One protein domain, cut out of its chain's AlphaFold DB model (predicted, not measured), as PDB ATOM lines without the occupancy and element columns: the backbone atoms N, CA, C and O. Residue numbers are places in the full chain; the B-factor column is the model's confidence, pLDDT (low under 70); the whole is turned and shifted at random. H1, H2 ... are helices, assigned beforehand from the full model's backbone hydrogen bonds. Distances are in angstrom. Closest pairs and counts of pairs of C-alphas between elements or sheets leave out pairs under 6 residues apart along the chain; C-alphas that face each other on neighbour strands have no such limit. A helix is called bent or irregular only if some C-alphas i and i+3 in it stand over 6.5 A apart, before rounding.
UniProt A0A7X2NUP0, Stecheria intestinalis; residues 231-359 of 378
ATOM      1  N   GLY A 231     -17.904  28.836 -16.162       93.38
ATOM      2  CA  GLY A 231     -18.504  27.547 -16.514       93.38
ATOM      3  C   GLY A 231     -19.805  27.695 -17.311       93.38
ATOM      4  O   GLY A 231     -20.006  26.974 -18.289       93.38
ATOM      5  N   HIS A 232     -20.649  28.666 -16.952       91.62
ATOM      6  CA  HIS A 232     -21.888  28.960 -17.674       91.62
ATOM      7  C   HIS A 232     -21.626  29.607 -19.036       91.62
ATOM      8  O   HIS A 232     -22.225  29.186 -20.028       91.62
ATOM      9  N   ALA A 233     -20.682  30.553 -19.114       95.00
ATOM     10  CA  ALA A 233     -20.258  31.142 -20.386       95.00
ATOM     11  C   ALA A 233     -19.741  30.062 -21.354       95.00
ATOM     12  O   ALA A 233     -20.221  29.943 -22.484       95.00
ATOM     13  N   ARG A 234     -18.838  29.202 -20.873       96.38
ATOM     14  CA  ARG A 234     -18.287  28.080 -21.642       96.38
ATOM     15  C   ARG A 234     -19.360  27.093 -22.085       96.38
ATOM     16  O   ARG A 234     -19.327  26.653 -23.234       96.38
ATOM     17  N   ARG A 235     -20.310  26.740 -21.209       94.94
ATOM     18  CA  ARG A 235     -21.405  25.813 -21.547       94.94
ATOM     19  C   ARG A 235     -22.208  26.322 -22.741       94.94
ATOM     20  O   ARG A 235     -22.451  25.548 -23.652       94.94
ATOM     21  N   LYS A 236     -22.522  27.619 -22.806       95.19
ATOM     22  CA  LYS A 236     -23.264  28.188 -23.943       95.19
ATOM     23  C   LYS A 236     -22.507  28.071 -25.268       95.19
ATOM     24  O   LYS A 236     -23.105  27.701 -26.276       95.19
ATOM     25  N   PHE A 237     -21.196  28.321 -25.280       97.00
ATOM     26  CA  PHE A 237     -20.381  28.101 -26.484       97.00
ATOM     27  C   PHE A 237     -20.257  26.621 -26.847       97.00
ATOM     28  O   PHE A 237     -20.280  26.276 -28.027       97.00
ATOM     29  N   PHE A 238     -20.178  25.738 -25.851       96.00
ATOM     30  CA  PHE A 238     -20.182  24.296 -26.069       96.00
ATOM     31  C   PHE A 238     -21.523  23.802 -26.640       96.00
ATOM     32  O   PHE A 238     -21.537  23.017 -27.586       96.00
ATOM     33  N   ASP A 239     -22.650  24.304 -26.142       95.62
ATOM     34  CA  ASP A 239     -23.982  24.016 -26.682       95.62
ATOM     35  C   ASP A 239     -24.109  24.530 -28.124       95.62
ATOM     36  O   ASP A 239     -24.662  23.850 -28.984       95.62
ATOM     37  N   ALA A 240     -23.536  25.700 -28.429       95.69
ATOM     38  CA  ALA A 240     -23.469  26.216 -29.796       95.69
ATOM     39  C   ALA A 240     -22.598  25.345 -30.718       95.69
ATOM     40  O   ALA A 240     -22.974  25.116 -31.867       95.69
ATOM     41  N   MET A 241     -21.472  24.834 -30.214       95.00
ATOM     42  CA  MET A 241     -20.578  23.923 -30.938       95.00
ATOM     43  C   MET A 241     -21.233  22.560 -31.206       95.00
ATOM     44  O   MET A 241     -21.003  21.958 -32.251       95.00
ATOM     45  N   THR A 242     -22.042  22.062 -30.268       95.12
ATOM     46  CA  THR A 242     -22.696  20.742 -30.349       95.12
ATOM     47  C   THR A 242     -24.097  20.780 -30.962       95.12
ATOM     48  O   THR A 242     -24.705  19.725 -31.157       95.12
ATOM     49  N   ALA A 243     -24.605  21.972 -31.293       93.81
ATOM     50  CA  ALA A 243     -25.905  22.151 -31.935       93.81
ATOM     51  C   ALA A 243     -25.990  21.403 -33.277       93.81
ATOM     52  O   ALA A 243     -27.013  20.786 -33.575       93.81
ATOM     53  N   ASP A 244     -24.895  21.402 -34.046       92.06
ATOM     54  CA  ASP A 244     -24.714  20.512 -35.191       92.06
ATOM     55  C   ASP A 244     -24.105  19.181 -34.721       92.06
ATOM     56  O   ASP A 244     -22.886  19.018 -34.579       92.06
ATOM     57  N   LYS A 245     -24.990  18.218 -34.450       93.50
ATOM     58  CA  LYS A 245     -24.616  16.898 -33.929       93.50
ATOM     59  C   LYS A 245     -23.779  16.089 -34.918       93.50
ATOM     60  O   LYS A 245     -22.943  15.296 -34.479       93.50
ATOM     61  N   GLU A 246     -24.000  16.260 -36.218       93.94
ATOM     62  CA  GLU A 246     -23.297  15.507 -37.257       93.94
ATOM     63  C   GLU A 246     -21.850  15.978 -37.355       93.94
ATOM     64  O   GLU A 246     -20.931  15.167 -37.199       93.94
ATOM     65  N   THR A 247     -21.648  17.293 -37.481       93.50
ATOM     66  CA  THR A 247     -20.311  17.898 -37.521       93.50
ATOM     67  C   THR A 247     -19.541  17.621 -36.231       93.50
ATOM     68  O   THR A 247     -18.385  17.194 -36.278       93.50
ATOM     69  N   TYR A 248     -20.181  17.768 -35.064       94.50
ATOM     70  CA  TYR A 248     -19.540  17.471 -33.781       94.50
ATOM     71  C   TYR A 248     -19.138  15.990 -33.650       94.50
ATOM     72  O   TYR A 248     -18.025  15.677 -33.218       94.50
ATOM     73  N   SER A 249     -20.015  15.062 -34.052       94.19
ATOM     74  CA  SER A 249     -19.730  13.620 -34.032       94.19
ATOM     75  C   SER A 249     -18.589  13.254 -34.983       94.19
ATOM     76  O   SER A 249     -17.679  12.516 -34.595       94.19
ATOM     77  N   ALA A 250     -18.586  13.811 -36.198       93.19
ATOM     78  CA  ALA A 250     -17.508  13.632 -37.164       93.19
ATOM     79  C   ALA A 250     -16.170  14.152 -36.612       93.19
ATOM     80  O   ALA A 250     -15.171  13.432 -36.633       93.19
ATOM     81  N   PHE A 251     -16.163  15.351 -36.020       94.38
ATOM     82  CA  PHE A 251     -14.971  15.937 -35.407       94.38
ATOM     83  C   PHE A 251     -14.433  15.107 -34.233       94.38
ATOM     84  O   PHE A 251     -13.221  14.954 -34.077       94.38
ATOM     85  N   LYS A 252     -15.324  14.535 -33.412       94.00
ATOM     86  CA  LYS A 252     -14.950  13.664 -32.289       94.00
ATOM     87  C   LYS A 252     -14.366  12.326 -32.757       94.00
ATOM     88  O   LYS A 252     -13.472  11.800 -32.097       94.00
ATOM     89  N   LYS A 253     -14.873  11.768 -33.863       94.69
ATOM     90  CA  LYS A 253     -14.392  10.503 -34.448       94.69
ATOM     91  C   LYS A 253     -13.071  10.654 -35.199       94.69
ATOM     92  O   LYS A 253     -12.321   9.682 -35.266       94.69
ATOM     93  N   ALA A 254     -12.790  11.839 -35.739       92.25
ATOM     94  CA  ALA A 254     -11.535  12.136 -36.417       92.25
ATOM     95  C   ALA A 254     -10.343  11.900 -35.475       92.25
ATOM     96  O   ALA A 254     -10.222  12.536 -34.420       92.25
ATOM     97  N   LYS A 255      -9.458  10.970 -35.850       90.62
ATOM     98  CA  LYS A 255      -8.273  10.611 -35.051       90.62
ATOM     99  C   LYS A 255      -7.045  11.376 -35.512       90.62
ATOM    100  O   LYS A 255      -6.184  11.701 -34.697       90.62
ATOM    101  N   GLN A 256      -6.970  11.672 -36.806       90.81
ATOM    102  CA  GLN A 256      -5.813  12.330 -37.393       90.81
ATOM    103  C   GLN A 256      -5.980  13.850 -37.369       90.81
ATOM    104  O   GLN A 256      -7.075  14.383 -37.558       90.81
ATOM    105  N   LYS A 257      -4.867  14.571 -37.181       88.62
ATOM    106  CA  LYS A 257      -4.864  16.041 -37.170       88.62
ATOM    107  C   LYS A 257      -5.415  16.623 -38.481       88.62
ATOM    108  O   LYS A 257      -6.253  17.519 -38.436       88.62
ATOM    109  N   GLY A 258      -5.027  16.052 -39.626       90.88
ATOM    110  CA  GLY A 258      -5.490  16.499 -40.947       90.88
ATOM    111  C   GLY A 258      -6.999  16.337 -41.171       90.88
ATOM    112  O   GLY A 258      -7.623  17.192 -41.796       90.88
ATOM    113  N   GLU A 259      -7.620  15.296 -40.605       90.06
ATOM    114  CA  GLU A 259      -9.077  15.093 -40.670       90.06
ATOM    115  C   GLU A 259      -9.822  16.195 -39.909       90.06
ATOM    116  O   GLU A 259     -10.778  16.778 -40.421       90.06
ATOM    117  N   LYS A 260      -9.344  16.531 -38.704       91.38
ATOM    118  CA  LYS A 260      -9.907  17.623 -37.900       91.38
ATOM    119  C   LYS A 260      -9.754  18.967 -38.600       91.38
ATOM    120  O   LYS A 260     -10.711  19.731 -38.654       91.38
ATOM    121  N   GLU A 261      -8.584  19.246 -39.171       92.88
ATOM    122  CA  GLU A 261      -8.340  20.478 -39.928       92.88
ATOM    123  C   GLU A 261      -9.268  20.603 -41.142       92.88
ATOM    124  O   GLU A 261      -9.788  21.690 -41.399       92.88
ATOM    125  N   LYS A 262      -9.541  19.500 -41.851       93.62
ATOM    126  CA  LYS A 262     -10.497  19.486 -42.966       93.62
ATOM    127  C   LYS A 262     -11.909  19.862 -42.507       93.62
ATOM    128  O   LYS A 262     -12.530  20.717 -43.133       93.62
ATOM    129  N   ILE A 263     -12.384  19.287 -41.399       92.56
ATOM    130  CA  ILE A 263     -13.702  19.609 -40.823       92.56
ATOM    131  C   ILE A 263     -13.760  21.086 -40.411       92.56
ATOM    132  O   ILE A 263     -14.706  21.787 -40.759       92.56
ATOM    133  N   LEU A 264     -12.728  21.590 -39.730       94.06
ATOM    134  CA  LEU A 264     -12.676  22.990 -39.300       94.06
ATOM    135  C   LEU A 264     -12.678  23.972 -40.489       94.06
ATOM    136  O   LEU A 264     -13.260  25.046 -40.390       94.06
ATOM    137  N   ARG A 265     -12.064  23.615 -41.627       93.88
ATOM    138  CA  ARG A 265     -12.125  24.428 -42.858       93.88
ATOM    139  C   ARG A 265     -13.495  24.372 -43.531       93.88
ATOM    140  O   ARG A 265     -13.942  25.376 -44.072       93.88
ATOM    141  N   GLN A 266     -14.140  23.208 -43.511       95.19
ATOM    142  CA  GLN A 266     -15.441  22.999 -44.147       95.19
ATOM    143  C   GLN A 266     -16.587  23.675 -43.382       95.19
ATOM    144  O   GLN A 266     -17.542  24.134 -44.001       95.19
ATOM    145  N   TYR A 267     -16.483  23.767 -42.052       95.19
ATOM    146  CA  TYR A 267     -17.531  24.306 -41.186       95.19
ATOM    147  C   TYR A 267     -17.007  25.479 -40.331       95.19
ATOM    148  O   TYR A 267     -16.721  25.293 -39.146       95.19
ATOM    149  N   PRO A 268     -16.912  26.708 -40.886       93.06
ATOM    150  CA  PRO A 268     -16.334  27.868 -40.194       93.06
ATOM    151  C   PRO A 268     -17.002  28.194 -38.853       93.06
ATOM    152  O   PRO A 268     -16.320  28.396 -37.855       93.06
ATOM    153  N   ARG A 269     -18.338  28.130 -38.787       93.50
ATOM    154  CA  ARG A 269     -19.095  28.366 -37.545       93.50
ATOM    155  C   ARG A 269     -18.757  27.350 -36.446       93.50
ATOM    156  O   ARG A 269     -18.638  27.709 -35.273       93.50
ATOM    157  N   PHE A 270     -18.590  26.081 -36.818       95.38
ATOM    158  CA  PHE A 270     -18.132  25.044 -35.893       95.38
ATOM    159  C   PHE A 270     -16.684  25.308 -35.464       95.38
ATOM    160  O   PHE A 270     -16.361  25.223 -34.284       95.38
ATOM    161  N   ALA A 271     -15.818  25.695 -36.402       95.75
ATOM    162  CA  ALA A 271     -14.435  26.022 -36.089       95.75
ATOM    163  C   ALA A 271     -14.307  27.202 -35.123       95.75
ATOM    164  O   ALA A 271     -13.471  27.162 -34.223       95.75
ATOM    165  N   ASP A 272     -15.146  28.221 -35.273       96.50
ATOM    166  CA  ASP A 272     -15.136  29.390 -34.407       96.50
ATOM    167  C   ASP A 272     -15.649  29.082 -32.994       96.50
ATOM    168  O   ASP A 272     -15.019  29.456 -32.002       96.50
ATOM    169  N   THR A 273     -16.743  28.325 -32.880       96.38
ATOM    170  CA  THR A 273     -17.227  27.850 -31.570       96.38
ATOM    171  C   THR A 273     -16.215  26.932 -30.888       96.38
ATOM    172  O   THR A 273     -15.950  27.096 -29.697       96.38
ATOM    173  N   PHE A 274     -15.571  26.035 -31.639       96.50
ATOM    174  CA  PHE A 274     -14.482  25.196 -31.140       96.50
ATOM    175  C   PHE A 274     -13.295  26.026 -30.638       96.50
ATOM    176  O   PHE A 274     -12.809  25.791 -29.533       96.50
ATOM    177  N   LYS A 275     -12.845  27.027 -31.408       96.75
ATOM    178  CA  LYS A 275     -11.763  27.938 -30.998       96.75
ATOM    179  C   LYS A 275     -12.112  28.687 -29.715       96.75
ATOM    180  O   LYS A 275     -11.254  28.802 -28.844       96.75
ATOM    181  N   MET A 276     -13.352  29.163 -29.579       97.56
ATOM    182  CA  MET A 276     -13.806  29.841 -28.363       97.56
ATOM    183  C   MET A 276     -13.760  28.906 -27.148       97.56
ATOM    184  O   MET A 276     -13.161  29.250 -26.129       97.56
ATOM    185  N   VAL A 277     -14.320  27.696 -27.268       97.62
ATOM    186  CA  VAL A 277     -14.273  26.686 -26.196       97.62
ATOM    187  C   VAL A 277     -12.827  26.341 -25.838       97.62
ATOM    188  O   VAL A 277     -12.494  26.310 -24.658       97.62
ATOM    189  N   ALA A 278     -11.948  26.171 -26.827       97.00
ATOM    190  CA  ALA A 278     -10.536  25.877 -26.599       97.00
ATOM    191  C   ALA A 278      -9.792  27.019 -25.885       97.00
ATOM    192  O   ALA A 278      -8.940  26.756 -25.040       97.00
ATOM    193  N   LYS A 279     -10.101  28.290 -26.185       97.38
ATOM    194  CA  LYS A 279      -9.555  29.436 -25.434       97.38
ATOM    195  C   LYS A 279     -10.032  29.421 -23.982       97.38
ATOM    196  O   LYS A 279      -9.221  29.600 -23.081       97.38
ATOM    197  N   MET A 280     -11.317  29.153 -23.754       97.69
ATOM    198  CA  MET A 280     -11.874  29.038 -22.405       97.69
ATOM    199  C   MET A 280     -11.279  27.856 -21.631       97.69
ATOM    200  O   MET A 280     -11.005  28.000 -20.445       97.69
ATOM    201  N   ASP A 281     -11.025  26.716 -22.280       97.31
ATOM    202  CA  ASP A 281     -10.385  25.544 -21.664       97.31
ATOM    203  C   ASP A 281      -9.006  25.878 -21.082       97.31
ATOM    204  O   ASP A 281      -8.699  25.447 -19.971       97.31
ATOM    205  N   LYS A 282      -8.227  26.744 -21.746       98.00
ATOM    206  CA  LYS A 282      -6.936  27.213 -21.212       98.00
ATOM    207  C   LYS A 282      -7.074  27.905 -19.852       98.00
ATOM    208  O   LYS A 282      -6.193  27.752 -19.013       98.00
ATOM    209  N   LEU A 283      -8.167  28.638 -19.613       97.75
ATOM    210  CA  LEU A 283      -8.428  29.251 -18.304       97.75
ATOM    211  C   LEU A 283      -8.614  28.173 -17.228       97.75
ATOM    212  O   LEU A 283      -8.046  28.269 -16.145       97.75
ATOM    213  N   PHE A 284      -9.360  27.108 -17.539       95.81
ATOM    214  CA  PHE A 284      -9.554  25.983 -16.619       95.81
ATOM    215  C   PHE A 284      -8.268  25.184 -16.378       95.81
ATOM    216  O   PHE A 284      -8.084  24.648 -15.285       95.81
ATOM    217  N   ASP A 285      -7.377  25.099 -17.364       97.00
ATOM    218  CA  ASP A 285      -6.076  24.446 -17.206       97.00
ATOM    219  C   ASP A 285      -5.142  25.241 -16.279       97.00
ATOM    220  O   ASP A 285      -4.442  24.641 -15.455       97.00
ATOM    221  N   ILE A 286      -5.189  26.579 -16.332       97.19
ATOM    222  CA  ILE A 286      -4.491  27.450 -15.371       97.19
ATOM    223  C   ILE A 286      -5.000  27.181 -13.950       97.19
ATOM    224  O   ILE A 286      -4.202  26.885 -13.062       97.19
ATOM    225  N   GLU A 287      -6.319  27.198 -13.736       95.44
ATOM    226  CA  GLU A 287      -6.918  26.928 -12.418       95.44
ATOM    227  C   GLU A 287      -6.591  25.522 -11.903       95.44
ATOM    228  O   GLU A 287      -6.352  25.323 -10.712       95.44
ATOM    229  N   ARG A 288      -6.550  24.524 -12.794       95.00
ATOM    230  CA  ARG A 288      -6.169  23.153 -12.430       95.00
ATOM    231  C   ARG A 288      -4.716  23.075 -11.973       95.00
ATOM    232  O   ARG A 288      -4.438  22.353 -11.019       95.00
ATOM    233  N   SER A 289      -3.825  23.804 -12.639       96.38
ATOM    234  CA  SER A 289      -2.405  23.870 -12.279       96.38
ATOM    235  C   SER A 289      -2.228  24.539 -10.914       96.38
ATOM    236  O   SER A 289      -1.644  23.939 -10.018       96.38
ATOM    237  N   LEU A 290      -2.869  25.695 -10.697       95.50
ATOM    238  CA  LEU A 290      -2.869  26.403  -9.409       95.50
ATOM    239  C   LEU A 290      -3.422  25.545  -8.263       95.50
ATOM    240  O   LEU A 290      -2.863  25.517  -7.168       95.50
ATOM    241  N   LYS A 291      -4.498  24.793  -8.521       92.75
ATOM    242  CA  LYS A 291      -5.064  23.863  -7.539       92.75
ATOM    243  C   LYS A 291      -4.115  22.706  -7.221       92.75
ATOM    244  O   LYS A 291      -4.035  22.301  -6.065       92.75
ATOM    245  N   ALA A 292      -3.423  22.159  -8.222       94.81
ATOM    246  CA  ALA A 292      -2.443  21.091  -8.019       94.81
ATOM    247  C   ALA A 292      -1.229  21.573  -7.204       94.81
ATOM    248  O   ALA A 292      -0.704  20.820  -6.390       94.81
ATOM    249  N   GLU A 293      -0.842  22.837  -7.381       95.25
ATOM    250  CA  GLU A 293       0.201  23.516  -6.604       95.25
ATOM    251  C   GLU A 293      -0.252  23.903  -5.185       95.25
ATOM    252  O   GLU A 293       0.584  24.284  -4.373       95.25
ATOM    253  N   GLN A 294      -1.552  23.797  -4.873       93.81
ATOM    254  CA  GLN A 294      -2.152  24.313  -3.632       93.81
ATOM    255  C   GLN A 294      -1.815  25.795  -3.401       93.81
ATOM    256  O   GLN A 294      -1.532  26.210  -2.278       93.81
ATOM    257  N   ALA A 295      -1.829  26.582  -4.480       95.75
ATOM    258  CA  ALA A 295      -1.518  28.002  -4.434       95.75
ATOM    259  C   ALA A 295      -2.480  28.757  -3.501       95.75
ATOM    260  O   ALA A 295      -3.686  28.495  -3.480       95.75
ATOM    261  N   ASP A 296      -1.938  29.712  -2.749       96.75
ATOM    262  CA  ASP A 296      -2.723  30.630  -1.928       96.75
ATOM    263  C   ASP A 296      -3.431  31.707  -2.787       96.75
ATOM    264  O   ASP A 296      -3.128  31.867  -3.979       96.75
ATOM    265  N   PRO A 297      -4.398  32.453  -2.218       96.75
ATOM    266  CA  PRO A 297      -5.141  33.475  -2.957       96.75
ATOM    267  C   PRO A 297      -4.276  34.575  -3.590       96.75
ATOM    268  O   PRO A 297      -4.599  35.052  -4.683       96.75
ATOM    269  N   GLU A 298      -3.173  34.981  -2.956       97.12
ATOM    270  CA  GLU A 298      -2.293  36.021  -3.502       97.12
ATOM    271  C   GLU A 298      -1.591  35.512  -4.761       97.12
ATOM    272  O   GLU A 298      -1.673  36.141  -5.824       97.12
ATOM    273  N   ARG A 299      -1.017  34.307  -4.692       97.19
ATOM    274  CA  ARG A 299      -0.367  33.665  -5.832       97.19
ATOM    275  C   ARG A 299      -1.341  33.387  -6.971       97.19
ATOM    276  O   ARG A 299      -1.006  33.591  -8.142       97.19
ATOM    277  N   ILE A 300      -2.558  32.945  -6.652       97.69
ATOM    278  CA  ILE A 300      -3.625  32.742  -7.640       97.69
ATOM    279  C   ILE A 300      -3.912  34.047  -8.380       97.69
ATOM    280  O   ILE A 300      -3.958  34.062  -9.612       97.69
ATOM    281  N   LYS A 301      -4.075  35.152  -7.648       97.88
ATOM    282  CA  LYS A 301      -4.333  36.466  -8.238       97.88
ATOM    283  C   LYS A 301      -3.189  36.907  -9.151       97.88
ATOM    284  O   LYS A 301      -3.461  37.368 -10.260       97.88
ATOM    285  N   GLU A 302      -1.937  36.757  -8.734       97.88
ATOM    286  CA  GLU A 302      -0.772  37.088  -9.567       97.88
ATOM    287  C   GLU A 302      -0.772  36.310 -10.886       97.88
ATOM    288  O   GLU A 302      -0.770  36.906 -11.964       97.88
ATOM    289  N   VAL A 303      -0.859  34.977 -10.810       97.88
ATOM    290  CA  VAL A 303      -0.817  34.100 -11.988       97.88
ATOM    291  C   VAL A 303      -2.010  34.348 -12.909       97.88
ATOM    292  O   VAL A 303      -1.867  34.320 -14.132       97.88
ATOM    293  N   ARG A 304      -3.192  34.640 -12.354       98.00
ATOM    294  CA  ARG A 304      -4.363  35.058 -13.137       98.00
ATOM    295  C   ARG A 304      -4.090  36.344 -13.912       98.00
ATOM    296  O   ARG A 304      -4.414  36.420 -15.096       98.00
ATOM    297  N   ASN A 305      -3.477  37.340 -13.280       97.75
ATOM    298  CA  ASN A 305      -3.147  38.602 -13.939       97.75
ATOM    299  C   ASN A 305      -2.051  38.451 -15.002       97.75
ATOM    300  O   ASN A 305      -2.128  39.118 -16.028       97.75
ATOM    301  N   GLU A 306      -1.086  37.558 -14.795       97.88
ATOM    302  CA  GLU A 306      -0.013  37.284 -15.757       97.88
ATOM    303  C   GLU A 306      -0.498  36.438 -16.950       97.88
ATOM    304  O   GLU A 306      -0.226  36.761 -18.103       97.88
ATOM    305  N   LYS A 307      -1.229  35.346 -16.684       97.94
ATOM    306  CA  LYS A 307      -1.529  34.304 -17.682       97.94
ATOM    307  C   LYS A 307      -2.982  34.279 -18.142       97.94
ATOM    308  O   LYS A 307      -3.242  34.040 -19.318       97.94
ATOM    309  N   ALA A 308      -3.938  34.485 -17.237       97.62
ATOM    310  CA  ALA A 308      -5.360  34.361 -17.561       97.62
ATOM    311  C   ALA A 308      -5.929  35.644 -18.187       97.62
ATOM    312  O   ALA A 308      -6.753  35.566 -19.097       97.62
ATOM    313  N   ARG A 309      -5.463  36.822 -17.752       98.19
ATOM    314  CA  ARG A 309      -5.899  38.128 -18.272       98.19
ATOM    315  C   ARG A 309      -5.696  38.281 -19.791       98.19
ATOM    316  O   ARG A 309      -6.685  38.606 -20.442       98.19
ATOM    317  N   PRO A 310      -4.527  37.965 -20.385       98.31
ATOM    318  CA  PRO A 310      -4.372  38.040 -21.842       98.31
ATOM    319  C   PRO A 310      -5.345  37.116 -22.590       98.31
ATOM    320  O   PRO A 310      -5.923  37.490 -23.605       98.31
ATOM    321  N   ILE A 311      -5.602  35.916 -22.057       98.19
ATOM    322  CA  ILE A 311      -6.554  34.963 -22.652       98.19
ATOM    323  C   ILE A 311      -7.989  35.496 -22.564       98.19
ATOM    324  O   ILE A 311      -8.768  35.320 -23.499       98.19
ATOM    325  N   MET A 312      -8.349  36.142 -21.453       98.12
ATOM    326  CA  MET A 312      -9.640  36.810 -21.294       98.12
ATOM    327  C   MET A 312      -9.813  37.909 -22.350       98.12
ATOM    328  O   MET A 312     -10.832  37.938 -23.038       98.12
ATOM    329  N   GLU A 313      -8.813  38.766 -22.533       97.69
ATOM    330  CA  GLU A 313      -8.831  39.825 -23.550       97.69
ATOM    331  C   GLU A 313      -8.997  39.241 -24.963       97.69
ATOM    332  O   GLU A 313      -9.915  39.642 -25.682       97.69
ATOM    333  N   GLU A 314      -8.241  38.191 -25.308       97.75
ATOM    334  CA  GLU A 314      -8.414  37.461 -26.572       97.75
ATOM    335  C   GLU A 314      -9.827  36.871 -26.738       97.75
ATOM    336  O   GLU A 314     -10.371  36.848 -27.844       97.75
ATOM    337  N   ILE A 315     -10.426  36.342 -25.665       98.12
ATOM    338  CA  ILE A 315     -11.796  35.807 -25.681       98.12
ATOM    339  C   ILE A 315     -12.794  36.926 -25.987       98.12
ATOM    340  O   ILE A 315     -13.705  36.720 -26.791       98.12
ATOM    341  N   HIS A 316     -12.634  38.101 -25.381       97.69
ATOM    342  CA  HIS A 316     -13.535  39.230 -25.591       97.69
ATOM    343  C   HIS A 316     -13.416  39.811 -27.000       97.69
ATOM    344  O   HIS A 316     -14.432  40.008 -27.669       97.69
ATOM    345  N   GLU A 317     -12.195  40.014 -27.491       97.69
ATOM    346  CA  GLU A 317     -11.945  40.428 -28.874       97.69
ATOM    347  C   GLU A 317     -12.559  39.441 -29.865       97.69
ATOM    348  O   GLU A 317     -13.282  39.827 -30.787       97.69
ATOM    349  N   TYR A 318     -12.345  38.146 -29.632       97.62
ATOM    350  CA  TYR A 318     -12.899  37.119 -30.493       97.62
ATOM    351  C   TYR A 318     -14.428  37.067 -30.410       97.62
ATOM    352  O   TYR A 318     -15.089  36.896 -31.429       97.62
ATOM    353  N   ASN A 319     -15.022  37.300 -29.240       97.38
ATOM    354  CA  ASN A 319     -16.472  37.410 -29.106       97.38
ATOM    355  C   ASN A 319     -17.044  38.588 -29.904       97.38
ATOM    356  O   ASN A 319     -18.086  38.449 -30.544       97.38
ATOM    357  N   ASN A 320     -16.346  39.725 -29.917       96.44
ATOM    358  CA  ASN A 320     -16.719  40.883 -30.727       96.44
ATOM    359  C   ASN A 320     -16.607  40.584 -32.228       96.44
ATOM    360  O   ASN A 320     -17.504  40.944 -32.990       96.44
ATOM    361  N   TYR A 321     -15.586  39.831 -32.646       96.56
ATOM    362  CA  TYR A 321     -15.510  39.293 -34.005       96.56
ATOM    363  C   TYR A 321     -16.725  38.407 -34.339       96.56
ATOM    364  O   TYR A 321     -17.367  38.614 -35.370       96.56
ATOM    365  N   LEU A 322     -17.105  37.468 -33.463       96.25
ATOM    366  CA  LEU A 322     -18.274  36.602 -33.681       96.25
ATOM    367  C   LEU A 322     -19.586  37.392 -33.726       96.25
ATOM    368  O   LEU A 322     -20.484  37.044 -34.495       96.25
ATOM    369  N   LYS A 323     -19.683  38.463 -32.932       95.25
ATOM    370  CA  LYS A 323     -20.836  39.367 -32.902       95.25
ATOM    371  C   LYS A 323     -21.081  40.034 -34.256       95.25
ATOM    372  O   LYS A 323     -22.231  40.161 -34.664       95.25
ATOM    373  N   VAL A 324     -20.011  40.455 -34.933       95.44
ATOM    374  CA  VAL A 324     -20.076  41.121 -36.248       95.44
ATOM    375  C   VAL A 324     -20.177  40.108 -37.393       95.44
ATOM    376  O   VAL A 324     -20.838  40.372 -38.392       95.44
ATOM    377  N   THR A 325     -19.548  38.940 -37.249       94.00
ATOM    378  CA  THR A 325     -19.472  37.916 -38.307       94.00
ATOM    379  C   THR A 325     -20.776  37.145 -38.488       94.00
ATOM    380  O   THR A 325     -21.131  36.783 -39.609       94.00
ATOM    381  N   TYR A 326     -21.494  36.866 -37.398       93.12
ATOM    382  CA  TYR A 326     -22.679  36.014 -37.422       93.12
ATOM    383  C   TYR A 326     -23.943  36.767 -37.010       93.12
ATOM    384  O   TYR A 326     -23.913  37.693 -36.202       93.12
ATOM    385  N   LEU A 327     -25.091  36.310 -37.515       89.00
ATOM    386  CA  LEU A 327     -26.387  36.728 -36.985       89.00
ATOM    387  C   LEU A 327     -26.523  36.264 -35.532       89.00
ATOM    388  O   LEU A 327     -26.216  35.116 -35.198       89.00
ATOM    389  N   GLN A 328     -27.029  37.149 -34.676       87.44
ATOM    390  CA  GLN A 328     -27.182  36.906 -33.239       87.44
ATOM    391  C   GLN A 328     -28.457  36.108 -32.934       87.44
ATOM    392  O   GLN A 328     -29.294  36.506 -32.131       87.44
ATOM    393  N   THR A 329     -28.603  34.965 -33.603       88.94
ATOM    394  CA  THR A 329     -29.735  34.047 -33.461       88.94
ATOM    395  C   THR A 329     -29.268  32.627 -33.131       88.94
ATOM    396  O   THR A 329     -28.136  32.208 -33.415       88.94
ATOM    397  N   GLY A 330     -30.155  31.864 -32.490       93.06
ATOM    398  CA  GLY A 330     -29.872  30.509 -32.022       93.06
ATOM    399  C   GLY A 330     -28.748  30.447 -30.982       93.06
ATOM    400  O   GLY A 330     -28.384  31.441 -30.355       93.06
ATOM    401  N   LYS A 331     -28.156  29.258 -30.819       95.06
ATOM    402  CA  LYS A 331     -27.219  28.969 -29.719       95.06
ATOM    403  C   LYS A 331     -25.944  29.806 -29.719       95.06
ATOM    404  O   LYS A 331     -25.472  30.188 -28.653       95.06
ATOM    405  N   LEU A 332     -25.406  30.134 -30.895       95.50
ATOM    406  CA  LEU A 332     -24.232  31.010 -30.978       95.50
ATOM    407  C   LEU A 332     -24.571  32.447 -30.564       95.50
ATOM    408  O   LEU A 332     -23.834  33.028 -29.775       95.50
ATOM    409  N   GLY A 333     -25.693  32.995 -31.042       95.69
ATOM    410  CA  GLY A 333     -26.144  34.327 -30.635       95.69
ATOM    411  C   GLY A 333     -26.415  34.416 -29.132       95.69
ATOM    412  O   GLY A 333     -25.996  35.377 -28.488       95.69
ATOM    413  N   GLU A 334     -27.037  33.380 -28.551       95.44
ATOM    414  CA  GLU A 334     -27.236  33.260 -27.098       95.44
ATOM    415  C   GLU A 334     -25.900  33.293 -26.335       95.44
ATOM    416  O   GLU A 334     -25.786  33.984 -25.322       95.44
ATOM    417  N   ALA A 335     -24.884  32.566 -26.815       96.50
ATOM    418  CA  ALA A 335     -23.563  32.514 -26.191       96.50
ATOM    419  C   ALA A 335     -22.829  33.861 -26.259       96.50
ATOM    420  O   ALA A 335     -22.348  34.349 -25.235       96.50
ATOM    421  N   VAL A 336     -22.806  34.489 -27.440       97.25
ATOM    422  CA  VAL A 336     -22.157  35.790 -27.668       97.25
ATOM    423  C   VAL A 336     -22.815  36.889 -26.833       97.25
ATOM    424  O   VAL A 336     -22.124  37.680 -26.187       97.25
ATOM    425  N   THR A 337     -24.149  36.918 -26.810       95.62
ATOM    426  CA  THR A 337     -24.929  37.884 -26.022       95.62
ATOM    427  C   THR A 337     -24.683  37.700 -24.530       95.62
ATOM    428  O   THR A 337     -24.431  38.673 -23.824       95.62
ATOM    429  N   TYR A 338     -24.704  36.456 -24.047       95.38
ATOM    430  CA  TYR A 338     -24.444  36.170 -22.641       95.38
ATOM    431  C   TYR A 338     -23.047  36.619 -22.212       95.38
ATOM    432  O   TYR A 338     -22.926  37.284 -21.187       95.38
ATOM    433  N   LEU A 339     -22.009  36.297 -22.994       96.50
ATOM    434  CA  LEU A 339     -20.639  36.689 -22.662       96.50
ATOM    435  C   LEU A 339     -20.508  38.212 -22.541       96.50
ATOM    436  O   LEU A 339     -19.937  38.684 -21.566       96.50
ATOM    437  N   ASN A 340     -21.079  38.968 -23.485       94.88
ATOM    438  CA  ASN A 340     -21.049  40.432 -23.448       94.88
ATOM    439  C   ASN A 340     -21.765  40.985 -22.213       94.88
ATOM    440  O   ASN A 340     -21.212  41.817 -21.502       94.88
ATOM    441  N   ASN A 341     -22.969  40.486 -21.922       94.44
ATOM    442  CA  ASN A 341     -23.753  40.948 -20.775       94.44
ATOM    443  C   ASN A 341     -23.092  40.610 -19.432       94.44
ATOM    444  O   ASN A 341     -23.342  41.286 -18.439       94.44
ATOM    445  N   GLN A 342     -22.290  39.545 -19.390       95.19
ATOM    446  CA  GLN A 342     -21.618  39.085 -18.178       95.19
ATOM    447  C   GLN A 342     -20.152  39.510 -18.095       95.19
ATOM    448  O   GLN A 342     -19.497  39.180 -17.112       95.19
ATOM    449  N   TRP A 343     -19.626  40.229 -19.090       96.19
ATOM    450  CA  TRP A 343     -18.191  40.472 -19.234       96.19
ATOM    451  C   TRP A 343     -17.569  41.122 -17.995       96.19
ATOM    452  O   TRP A 343     -16.572  40.629 -17.469       96.19
ATOM    453  N   GLU A 344     -18.201  42.169 -17.466       95.12
ATOM    454  CA  GLU A 344     -17.721  42.866 -16.267       95.12
ATOM    455  C   GLU A 344     -17.661  41.939 -15.043       95.12
ATOM    456  O   GLU A 344     -16.672  41.935 -14.308       95.12
ATOM    457  N   TYR A 345     -18.673  41.086 -14.858       95.75
ATOM    458  CA  TYR A 345     -18.717  40.114 -13.762       95.75
ATOM    459  C   TYR A 345     -17.727  38.966 -13.974       95.75
ATOM    460  O   TYR A 345     -17.133  38.473 -13.016       95.75
ATOM    461  N   LEU A 346     -17.515  38.543 -15.221       96.50
ATOM    462  CA  LEU A 346     -16.519  37.538 -15.587       96.50
ATOM    463  C   LEU A 346     -15.092  38.068 -15.452       96.50
ATOM    464  O   LEU A 346     -14.188  37.269 -15.299       96.50
ATOM    465  N   MET A 347     -14.849  39.377 -15.476       97.06
ATOM    466  CA  MET A 347     -13.516  39.932 -15.205       97.06
ATOM    467  C   MET A 347     -13.208  40.033 -13.707       97.06
ATOM    468  O   MET A 347     -12.044  40.145 -13.318       97.06
ATOM    469  N   ASN A 348     -14.226  39.959 -12.846       96.44
ATOM    470  CA  ASN A 348     -14.051  40.112 -11.405       96.44
ATOM    471  C   ASN A 348     -13.266  38.960 -10.748       96.44
ATOM    472  O   ASN A 348     -12.582  39.218  -9.762       96.44
ATOM    473  N   TYR A 349     -13.237  37.741 -11.315       95.56
ATOM    474  CA  TYR A 349     -12.416  36.646 -10.750       95.56
ATOM    475  C   TYR A 349     -10.900  36.920 -10.821       95.56
ATOM    476  O   TYR A 349     -10.117  36.298 -10.108       95.56
ATOM    477  N   LEU A 350     -10.463  37.858 -11.673       97.00
ATOM    478  CA  LEU A 350      -9.061  38.281 -11.756       97.00
ATOM    479  C   LEU A 350      -8.663  39.241 -10.620       97.00
ATOM    480  O   LEU A 350      -7.473  39.492 -10.416       97.00
ATOM    481  N   LYS A 351      -9.644  39.837  -9.926       96.62
ATOM    482  CA  LYS A 351      -9.413  40.857  -8.890       96.62
ATOM    483  C   LYS A 351      -9.092  40.243  -7.529       96.62
ATOM    484  O   LYS A 351      -8.343  40.855  -6.763       96.62
ATOM    485  N   ASP A 352      -9.621  39.052  -7.267       96.12
ATOM    486  CA  ASP A 352      -9.519  38.354  -5.989       96.12
ATOM    487  C   ASP A 352      -9.258  36.854  -6.216       96.12
ATOM    488  O   ASP A 352      -9.929  36.209  -7.029       96.12
ATOM    489  N   GLY A 353      -8.242  36.312  -5.541       95.38
ATOM    490  CA  GLY A 353      -7.836  34.913  -5.669       95.38
ATOM    491  C   GLY A 353      -8.717  33.929  -4.903       95.38
ATOM    492  O   GLY A 353      -8.671  32.736  -5.195       95.38
ATOM    493  N   GLU A 354      -9.551  34.407  -3.976       94.69
ATOM    494  CA  GLU A 354     -10.442  33.559  -3.181       94.69
ATOM    495  C   GLU A 354     -11.670  33.083  -3.967       94.69
ATOM    496  O   GLU A 354     -12.323  32.095  -3.614       94.69
ATOM    497  N   VAL A 355     -11.980  33.764  -5.072       93.88
ATOM    498  CA  VAL A 355     -13.086  33.387  -5.948       93.88
ATOM    499  C   VAL A 355     -12.647  32.299  -6.923       93.88
ATOM    500  O   VAL A 355     -11.546  32.331  -7.478       93.88
ATOM    501  N   ALA A 356     -13.530  31.336  -7.177       91.19
ATOM    502  CA  ALA A 356     -13.304  30.301  -8.174       91.19
ATOM    503  C   ALA A 356     -13.584  30.822  -9.596       91.19
ATOM    504  O   ALA A 356     -14.410  31.706  -9.803       91.19
ATOM    505  N   LEU A 357     -12.974  30.219 -10.619       92.62
ATOM    506  CA  LEU A 357     -13.305  30.530 -12.020       92.62
ATOM    507  C   LEU A 357     -14.752  30.140 -12.390       92.62
ATOM    508  O   LEU A 357     -15.385  30.752 -13.256       92.62
ATOM    509  N   SER A 358     -15.292  29.104 -11.749       87.00
ATOM    510  CA  SER A 358     -16.667  28.669 -11.956       87.00
ATOM    511  C   SER A 358     -17.365  28.367 -10.643       87.00
ATOM    512  O   SER A 358     -16.786  27.790  -9.724       87.00
ATOM    513  N   ASN A 359     -18.672  28.626 -10.632       79.50
ATOM    514  CA  ASN A 359     -19.580  28.188  -9.582       79.50
ATOM    515  C   ASN A 359     -19.882  26.673  -9.667       79.50
ATOM    516  O   ASN A 359     -20.994  26.205  -9.424       79.50
TER     517      ASN A 359
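This is residues 231 to 359 of the 378 residues of a protein of Stecheria intestinalis (UniProt A0A7X2NUP0). Short H1 and long H4, H5 and H6 make an up-and-down bundle, each running against the one before it, with the small hairpin of H2 and H3 set at an angle at one end. The printed part has 129 residues with six named helices, H1 to H6, and no named strand: all helix. It is compact, radius of gyration of the C-alphas 15.8 A, spanning 44 by 33 by 22 A.

H1, residues 231 to 242, begins at C-alpha 231 (-18.504, 27.547, -16.514). H2 is residues 245 to 253, H3 257 to 266. H4, 268 to 292, is 35.7 A long; H5, 297 to 325, 38.4 A. H6, 330 to 350, ends at C-alpha 350 (-9.061, 38.281, -11.756); it is irregular, C-alphas 341 and 344 being 7.8 A apart.

By closest C-alphas, H1 touches H6 at Ala 240 and Lys 331, 4.7 A, and residues 270 to 280 of H4 at Met 241 and Thr 273, 5.2 A. H3 and H4 only just touch, only at the corner, with 3 pairs of C-alphas within 8 A. H5 touches H4 at Ala 308 and Leu 283, 6.0 A. Every O i to N i+4 pair is within hydrogen-bond range in H1, H2 and H3; in H4 20 of 21, H5 22 of 25, H6 13 of 17.

The printed part has no cut; no printed residue is under 70.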